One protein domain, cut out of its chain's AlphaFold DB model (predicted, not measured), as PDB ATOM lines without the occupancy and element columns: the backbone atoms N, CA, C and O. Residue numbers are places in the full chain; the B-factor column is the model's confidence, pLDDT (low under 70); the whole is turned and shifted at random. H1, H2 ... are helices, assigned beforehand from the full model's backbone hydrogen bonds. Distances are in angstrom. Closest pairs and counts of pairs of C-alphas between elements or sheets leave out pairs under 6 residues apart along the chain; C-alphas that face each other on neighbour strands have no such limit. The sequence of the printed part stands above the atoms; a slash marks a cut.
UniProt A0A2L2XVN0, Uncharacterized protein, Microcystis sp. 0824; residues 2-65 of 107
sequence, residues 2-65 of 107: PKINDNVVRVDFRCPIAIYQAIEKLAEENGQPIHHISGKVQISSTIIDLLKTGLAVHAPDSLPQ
ATOM      1  N   PRO A   2     236.434 193.994 266.115       45.97
ATOM      2  CA  PRO A   2     236.483 193.427 267.461       45.97
ATOM      3  C   PRO A   2     236.024 191.966 267.393       45.97
ATOM      4  O   PRO A   2     235.033 191.679 266.724       45.97
ATOM      5  N   LYS A   3     236.752 191.050 268.043       49.12
ATOM      6  CA  LYS A   3     236.334 189.649 268.173       49.12
ATOM      7  C   LYS A   3     234.986 189.622 268.893       49.12
ATOM      8  O   LYS A   3     234.907 190.029 270.052       49.12
ATOM      9  N   ILE A   4     233.942 189.184 268.197       51.56
ATOM     10  CA  ILE A   4     232.662 188.851 268.815       51.56
ATOM     11  C   ILE A   4     232.962 187.703 269.781       51.56
ATOM     12  O   ILE A   4     233.582 186.710 269.409       51.56
ATOM     13  N   ASN A   5     232.648 187.900 271.058       58.44
ATOM     14  CA  ASN A   5     232.748 186.838 272.042       58.44
ATOM     15  C   ASN A   5     231.503 185.965 271.862       58.44
ATOM     16  O   ASN A   5     230.455 186.291 272.416       58.44
ATOM     17  N   ASP A   6     231.614 184.897 271.069       60.38
ATOM     18  CA  ASP A   6     230.508 183.984 270.726       60.38
ATOM     19  C   ASP A   6     229.863 183.301 271.956       60.38
ATOM     20  O   ASP A   6     228.848 182.623 271.833       60.38
ATOM     21  N   ASN A   7     230.410 183.518 273.159       71.50
ATOM     22  CA  ASN A   7     229.919 182.969 274.423       71.50
ATOM     23  C   ASN A   7     228.987 183.907 275.215       71.50
ATOM     24  O   ASN A   7     228.481 183.502 276.261       71.50
ATOM     25  N   VAL A   8     228.785 185.163 274.794       76.31
ATOM     26  CA  VAL A   8     227.950 186.128 275.534       76.31
ATOM     27  C   VAL A   8     226.925 186.772 274.612       76.31
ATOM     28  O   VAL A   8     227.265 187.541 273.716       76.31
ATOM     29  N   VAL A   9     225.648 186.513 274.890       82.38
ATOM     30  CA  VAL A   9     224.513 187.104 274.171       82.38
ATOM     31  C   VAL A   9     223.905 188.233 275.004       82.38
ATOM     32  O   VAL A   9     223.771 188.120 276.223       82.38
ATOM     33  N   ARG A  10     223.528 189.336 274.348       85.94
ATOM     34  CA  ARG A  10     222.743 190.413 274.967       85.94
ATOM     35  C   ARG A  10     221.258 190.101 274.835       85.94
ATOM     36  O   ARG A  10     220.803 189.765 273.747       85.94
ATOM     37  N   VAL A  11     220.523 190.245 275.931       85.62
ATOM     38  CA  VAL A  11     219.080 189.998 275.986       85.62
ATOM     39  C   VAL A  11     218.381 191.262 276.470       85.62
ATOM     40  O   VAL A  11     218.722 191.786 277.529       85.62
ATOM     41  N   ASP A  12     217.392 191.726 275.707       90.81
ATOM     42  CA  ASP A  12     216.488 192.794 276.134       90.81
ATOM     43  C   ASP A  12     215.347 192.199 276.966       90.81
ATOM     44  O   ASP A  12     214.529 191.422 276.471       90.81
ATOM     45  N   PHE A  13     215.281 192.572 278.244       87.81
ATOM     46  CA  PHE A  13     214.288 192.069 279.191       87.81
ATOM     47  C   PHE A  13     213.240 193.139 279.514       87.81
ATOM     48  O   PHE A  13     213.576 194.248 279.930       87.81
ATOM     49  N   ARG A  14     211.956 192.806 279.344       93.75
ATOM     50  CA  ARG A  14     210.821 193.668 279.706       93.75
ATOM     51  C   ARG A  14     209.966 192.970 280.753       93.75
ATOM     52  O   ARG A  14     209.528 191.845 280.534       93.75
ATOM     53  N   CYS A  15     209.703 193.646 281.864       92.19
ATOM     54  CA  CYS A  15     208.886 193.121 282.952       92.19
ATOM     55  C   CYS A  15     208.028 194.223 283.597       92.19
ATOM     56  O   CYS A  15     208.313 195.411 283.418       92.19
ATOM     57  N   PRO A  16     206.972 193.851 284.347       97.31
ATOM     58  CA  PRO A  16     206.257 194.771 285.225       97.31
ATOM     59  C   PRO A  16     207.186 195.500 286.203       97.31
ATOM     60  O   PRO A  16     208.122 194.911 286.744       97.31
ATOM     61  N   ILE A  17     206.861 196.760 286.507       94.94
ATOM     62  CA  ILE A  17     207.662 197.623 287.397       94.94
ATOM     63  C   ILE A  17     207.882 196.980 288.773       94.94
ATOM     64  O   ILE A  17     208.986 197.044 289.306       94.94
ATOM     65  N   ALA A  18     206.864 196.317 289.326       95.94
ATOM     66  CA  ALA A  18     206.967 195.660 290.629       95.94
ATOM     67  C   ALA A  18     208.051 194.564 290.663       95.94
ATOM     68  O   ALA A  18     208.750 194.421 291.663       95.94
ATOM     69  N   ILE A  19     208.232 193.822 289.561       94.88
ATOM     70  CA  ILE A  19     209.281 192.797 289.455       94.88
ATOM     71  C   ILE A  19     210.652 193.465 289.414       94.88
ATOM     72  O   ILE A  19     211.554 193.063 290.143       94.88
ATOM     73  N   TYR A  20     210.798 194.512 288.603       94.12
ATOM     74  CA  TYR A  20     212.039 195.277 288.523       94.12
ATOM     75  C   TYR A  20     212.466 195.825 289.897       94.12
ATOM     76  O   TYR A  20     213.608 195.630 290.302       94.12
ATOM     77  N   GLN A  21     211.538 196.421 290.650       94.31
ATOM     78  CA  GLN A  21     211.804 196.944 291.997       94.31
ATOM     79  C   GLN A  21     212.203 195.850 292.995       94.31
ATOM     80  O   GLN A  21     213.090 196.057 293.820       94.31
ATOM     81  N   ALA A  22     211.576 194.672 292.918       94.12
ATOM     82  CA  ALA A  22     211.956 193.536 293.752       94.12
ATOM     83  C   ALA A  22     213.385 193.053 293.443       94.12
ATOM     84  O   ALA A  22     214.135 192.733 294.362       94.12
ATOM     85  N   ILE A  23     213.776 193.045 292.164       94.19
ATOM     86  CA  ILE A  23     215.136 192.687 291.734       94.19
ATOM     87  C   ILE A  23     216.154 193.737 292.200       94.19
ATOM     88  O   ILE A  23     217.220 193.356 292.679       94.19
ATOM     89  N   GLU A  24     215.844 195.034 292.088       93.69
ATOM     90  CA  GLU A  24     216.706 196.107 292.610       93.69
ATOM     91  C   GLU A  24     216.938 195.941 294.113       93.69
ATOM     92  O   GLU A  24     218.085 195.894 294.549       93.69
ATOM     93  N   LYS A  25     215.867 195.747 294.891       94.06
ATOM     94  CA  LYS A  25     215.966 195.538 296.338       94.06
ATOM     95  C   LYS A  25     216.823 194.317 296.686       94.06
ATOM     96  O   LYS A  25     217.692 194.402 297.547       94.06
ATOM     97  N   LEU A  26     216.631 193.200 295.983       91.31
ATOM     98  CA  LEU A  26     217.439 191.995 296.182       91.31
ATOM     99  C   LEU A  26     218.920 192.227 295.831       91.31
ATOM    100  O   LEU A  26     219.813 191.685 296.481       91.31
ATOM    101  N   ALA A  27     219.203 193.023 294.798       92.25
ATOM    102  CA  ALA A  27     220.567 193.377 294.424       92.25
ATOM    103  C   ALA A  27     221.242 194.260 295.490       92.25
ATOM    104  O   ALA A  27     222.415 194.049 295.796       92.25
ATOM    105  N   GLU A  28     220.504 195.203 296.083       91.25
ATOM    106  CA  GLU A  28     220.977 196.041 297.191       91.25
ATOM    107  C   GLU A  28     221.277 195.213 298.445       91.25
ATOM    108  O   GLU A  28     222.358 195.342 299.018       91.25
ATOM    109  N   GLU A  29     220.366 194.318 298.835       91.06
ATOM    110  CA  GLU A  29     220.539 193.422 299.989       91.06
ATOM    111  C   GLU A  29     221.771 192.516 299.843       91.06
ATOM    112  O   GLU A  29     222.473 192.252 300.818       91.06
ATOM    113  N   ASN A  30     222.081 192.096 298.614       86.69
ATOM    114  CA  ASN A  30     223.257 191.286 298.293       86.69
ATOM    115  C   ASN A  30     224.538 192.109 298.060       86.69
ATOM    116  O   ASN A  30     225.567 191.537 297.694       86.69
ATOM    117  N   GLY A  31     224.499 193.433 298.239       88.06
ATOM    118  CA  GLY A  31     225.667 194.307 298.118       88.06
ATOM    119  C   GLY A  31     226.232 194.408 296.699       88.06
ATOM    120  O   GLY A  31     227.445 194.542 296.528       88.06
ATOM    121  N   GLN A  32     225.382 194.315 295.672       90.31
ATOM    122  CA  GLN A  32     225.816 194.447 294.281       90.31
ATOM    123  C   GLN A  32     226.380 195.852 293.995       90.31
ATOM    124  O   GLN A  32     225.950 196.841 294.598       90.31
ATOM    125  N   PRO A  33     227.347 195.977 293.067       88.81
ATOM    126  CA  PRO A  33     228.002 197.247 292.795       88.81
ATOM    127  C   PRO A  33     227.028 198.277 292.221       88.81
ATOM    128  O   PRO A  33     226.143 197.965 291.423       88.81
ATOM    129  N   ILE A  34     227.245 199.540 292.574       89.12
ATOM    130  CA  ILE A  34     226.503 200.661 291.998       89.12
ATOM    131  C   ILE A  34     227.112 201.007 290.641       89.12
ATOM    132  O   ILE A  34     228.329 201.132 290.476       89.12
ATOM    133  N   HIS A  35     226.263 201.169 289.634       88.06
ATOM    134  CA  HIS A  35     226.688 201.607 288.320       88.06
ATOM    135  C   HIS A  35     227.071 203.090 288.353       88.06
ATOM    136  O   HIS A  35     226.229 203.962 288.563       88.06
ATOM    137  N   HIS A  36     228.346 203.369 288.091       80.69
ATOM    138  CA  HIS A  36     228.950 204.699 288.213       80.69
ATOM    139  C   HIS A  36     228.280 205.803 287.372       80.69
ATOM    140  O   HIS A  36     228.413 206.971 287.715       80.69
ATOM    141  N   ILE A  37     227.559 205.462 286.294       83.94
ATOM    142  CA  ILE A  37     226.871 206.451 285.440       83.94
ATOM    143  C   ILE A  37     225.426 206.680 285.890       83.94
ATOM    144  O   ILE A  37     224.970 207.816 285.949       83.94
ATOM    145  N   SER A  38     224.680 205.608 286.171       83.44
ATOM    146  CA  SER A  38     223.250 205.729 286.491       83.44
ATOM    147  C   SER A  38     222.996 205.987 287.973       83.44
ATOM    148  O   SER A  38     221.878 206.346 288.329       83.44
ATOM    149  N   GLY A  39     223.993 205.763 288.838       85.12
ATOM    150  CA  GLY A  39     223.851 205.843 290.292       85.12
ATOM    151  C   GLY A  39     222.944 204.762 290.885       85.12
ATOM    152  O   GLY A  39     222.637 204.809 292.069       85.12
ATOM    153  N   LYS A  40     222.508 203.793 290.071       87.38
ATOM    154  CA  LYS A  40     221.636 202.689 290.483       87.38
ATOM    155  C   LYS A  40     222.435 201.414 290.702       87.38
ATOM    156  O   LYS A  40     223.484 201.229 290.080       87.38
ATOM    157  N   VAL A  41     221.916 200.523 291.541       90.56
ATOM    158  CA  VAL A  41     222.479 199.182 291.722       90.56
ATOM    159  C   VAL A  41     222.518 198.431 290.385       90.56
ATOM    160  O   VAL A  41     221.595 198.513 289.571       90.56
ATOM    161  N   GLN A  42     223.612 197.724 290.116       90.69
ATOM    162  CA  GLN A  42     223.693 196.835 288.963       90.69
ATOM    163  C   GLN A  42     222.876 195.574 289.236       90.69
ATOM    164  O   GLN A  42     223.173 194.820 290.156       90.69
ATOM    165  N   ILE A  43     221.864 195.329 288.404       91.19
ATOM    166  CA  ILE A  43     220.947 194.191 288.571       91.19
ATOM    167  C   ILE A  43     221.255 193.004 287.654       91.19
ATOM    168  O   ILE A  43     220.652 191.947 287.805       91.19
ATOM    169  N   SER A  44     222.163 193.156 286.684       90.25
ATOM    170  CA  SER A  44     222.399 192.134 285.656       90.25
ATOM    171  C   SER A  44     222.842 190.794 286.246       90.25
ATOM    172  O   SER A  44     222.327 189.759 285.836       90.25
ATOM    173  N   SER A  45     223.754 190.801 287.223       87.88
ATOM    174  CA  SER A  45     224.187 189.596 287.950       87.88
ATOM    175  C   SER A  45     223.007 188.919 288.647       87.88
ATOM    176  O   SER A  45     222.758 187.737 288.425       87.88
ATOM    177  N   THR A  46     222.215 189.697 289.388       92.56
ATOM    178  CA  THR A  46     221.013 189.228 290.085       92.56
ATOM    179  C   THR A  46     219.999 188.601 289.127       92.56
ATOM    180  O   THR A  46     219.468 187.531 289.411       92.56
ATOM    181  N   ILE A  47     219.751 189.215 287.965       92.69
ATOM    182  CA  ILE A  47     218.846 188.662 286.943       92.69
ATOM    183  C   ILE A  47     219.356 187.308 286.446       92.69
ATOM    184  O   ILE A  47     218.574 186.367 286.331       92.69
ATOM    185  N   ILE A  48     220.655 187.187 286.166       90.19
ATOM    186  CA  ILE A  48     221.241 185.924 285.705       90.19
ATOM    187  C   ILE A  48     221.103 184.830 286.768       90.19
ATOM    188  O   ILE A  48     220.766 183.697 286.426       90.19
ATOM    189  N   ASP A  49     221.307 185.144 288.044       89.75
ATOM    190  CA  ASP A  49     221.176 184.162 289.124       89.75
ATOM    191  C   ASP A  49     219.719 183.735 289.354       89.75
ATOM    192  O   ASP A  49     219.445 182.549 289.557       89.75
ATOM    193  N   LEU A  50     218.766 184.661 289.220       91.19
ATOM    194  CA  LEU A  50     217.336 184.342 289.231       91.19
ATOM    195  C   LEU A  50     216.945 183.451 288.046       91.19
ATOM    196  O   LEU A  50     216.217 182.477 288.233       91.19
ATOM    197  N   LEU A  51     217.456 183.730 286.844       90.12
ATOM    198  CA  LEU A  51     217.219 182.894 285.664       90.12
ATOM    199  C   LEU A  51     217.810 181.493 285.834       90.12
ATOM    200  O   LEU A  51     217.130 180.517 285.535       90.12
ATOM    201  N   LYS A  52     219.034 181.370 286.363       87.62
ATOM    202  CA  LYS A  52     219.632 180.065 286.690       87.62
ATOM    203  C   LYS A  52     218.785 179.307 287.705       87.62
ATOM    204  O   LYS A  52     218.555 178.120 287.525       87.62
ATOM    205  N   THR A  53     218.302 179.988 288.741       87.06
ATOM    206  CA  THR A  53     217.445 179.376 289.765       87.06
ATOM    207  C   THR A  53     216.133 178.886 289.153       87.06
ATOM    208  O   THR A  53     215.761 177.733 289.342       87.06
ATOM    209  N   GLY A  54     215.462 179.718 288.352       86.56
ATOM    210  CA  GLY A  54     214.232 179.337 287.657       86.56
ATOM    211  C   GLY A  54     214.438 178.177 286.679       86.56
ATOM    212  O   GLY A  54     213.641 177.244 286.659       86.56
ATOM    213  N   LEU A  55     215.531 178.189 285.913       86.75
ATOM    214  CA  LEU A  55     215.881 177.098 285.003       86.75
ATOM    215  C   LEU A  55     216.230 175.812 285.755       86.75
ATOM    216  O   LEU A  55     215.783 174.753 285.340       86.75
ATOM    217  N   ALA A  56     216.945 175.879 286.877       83.12
ATOM    218  CA  ALA A  56     217.225 174.701 287.697       83.12
ATOM    219  C   ALA A  56     215.938 174.061 288.246       83.12
ATOM    220  O   ALA A  56     215.848 172.840 288.328       83.12
ATOM    221  N   VAL A  57     214.931 174.873 288.582       84.38
ATOM    222  CA  VAL A  57     213.631 174.395 289.078       84.38
ATOM    223  C   VAL A  57     212.757 173.822 287.955       84.38
ATOM    224  O   VAL A  57     212.113 172.795 288.147       84.38
ATOM    225  N   HIS A  58     212.705 174.473 286.790       80.81
ATOM    226  CA  HIS A  58     211.763 174.118 285.718       80.81
ATOM    227  C   HIS A  58     212.351 173.233 284.611       80.81
ATOM    228  O   HIS A  58     211.601 172.590 283.880       80.81
ATOM    229  N   ALA A  59     213.672 173.214 284.464       78.19
ATOM    230  CA  ALA A  59     214.399 172.481 283.435       78.19
ATOM    231  C   ALA A  59     215.793 172.066 283.963       78.19
ATOM    232  O   ALA A  59     216.812 172.547 283.455       78.19
ATOM    233  N   PRO A  60     215.862 171.190 284.983       69.19
ATOM    234  CA  PRO A  60     217.100 170.857 285.699       69.19
ATOM    235  C   PRO A  60     218.226 170.335 284.791       69.19
ATOM    236  O   PRO A  60     219.396 170.608 285.053       69.19
ATOM    237  N   ASP A  61     217.883 169.673 283.683       75.62
ATOM    238  CA  ASP A  61     218.849 169.121 282.720       75.62
ATOM    239  C   ASP A  61     219.365 170.148 281.691       75.62
ATOM    240  O   ASP A  61     220.241 169.841 280.883       75.62
ATOM    241  N   SER A  62     218.813 171.368 281.674       68.06
ATOM    242  CA  SER A  62     219.099 172.383 280.646       68.06
ATOM    243  C   SER A  62     220.292 173.287 280.962       68.06
ATOM    244  O   SER A  62     220.795 173.978 280.074       68.06
ATOM    245  N   LEU A  63     220.755 173.295 282.214       65.00
ATOM    246  CA  LEU A  63     221.923 174.066 282.619       65.00
ATOM    247  C   LEU A  63     223.170 173.177 282.594       65.00
ATOM    248  O   LEU A  63     223.123 172.055 283.100       65.00
ATOM    249  N   PRO A  64     224.308 173.665 282.063       63.56
ATOM    250  CA  PRO A  64     225.566 172.951 282.199       63.56
ATOM    251  C   PRO A  64     225.847 172.778 283.690       63.56
ATOM    252  O   PRO A  64     225.981 173.766 284.419       63.56
ATOM    253  N   GLN A  65     225.884 171.524 284.146       56.09
ATOM    254  CA  GLN A  65     226.181 171.217 285.536       56.09
ATOM    255  C   GLN A  65     227.572 171.763 285.852       56.09
ATOM    256  O   GLN A  65     228.588 171.284 285.351       56.09
TER     257      GLN A  65
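This is residues 2 to 65 of the 107 residues of an uncharacterized protein of Microcystis sp. 0824 (UniProt A0A2L2XVN0). Two helices, H2 and H1, meet nearly at a right angle in a loose frame: H2 begins beside residues 23 to 27 of H1 and runs away from it, while the long link of residues 30 to 43 loops out and folds back to H2. Residues 2 to 12, before H1, stick out as a free arm. The 64 printed residues hold two named helices, H1 then H2, and no named strand; the class is all helix, though the named helices hold 28 of the 64 residues. The whole is loose, with a radius of gyration of the C-alphas of 14.0 A and spans of 36 by 36 by 22 A.

H2, residues 44 to 58, touches H1, residues 17 to 29, with 4 pairs of C-alphas within 8 A. Their closest C-alphas are those of Thr 46 and Ala 27, 6.0 A apart. H2 touches H1 with residues 46 to 47 alone, and H1 touches H2 with residues 23 to 27 alone. Their lines are about perpendicular, at 73 degrees, and their centres are 14.0 A apart. In H1 and H2 every O i to N i+4 pair is within hydrogen-bond range.

H2 has 15 residues and measures 20.9 A from C-alpha 44 at (222.399, 192.134, 285.656) to C-alpha 58 at (211.763, 174.118, 285.718). H1 has 13 residues and measures 18.5 A from its first C-alpha, Ile 17 at (207.662, 197.623, 287.397), to its last, Glu 29.

The two C-alphas farthest apart, those of Ile 37 and Asp 61, are 38.3 A apart. The printed part has no cut, and H1 to H2 is a long link of 14 residues. Residues 2 to 12 and 14 to 19, of which 17 to 19 belong to H1, stand free. The mean pLDDT of the printed part is 83.8; residues 2 to 6, 60 and 62 to 65 are under 70.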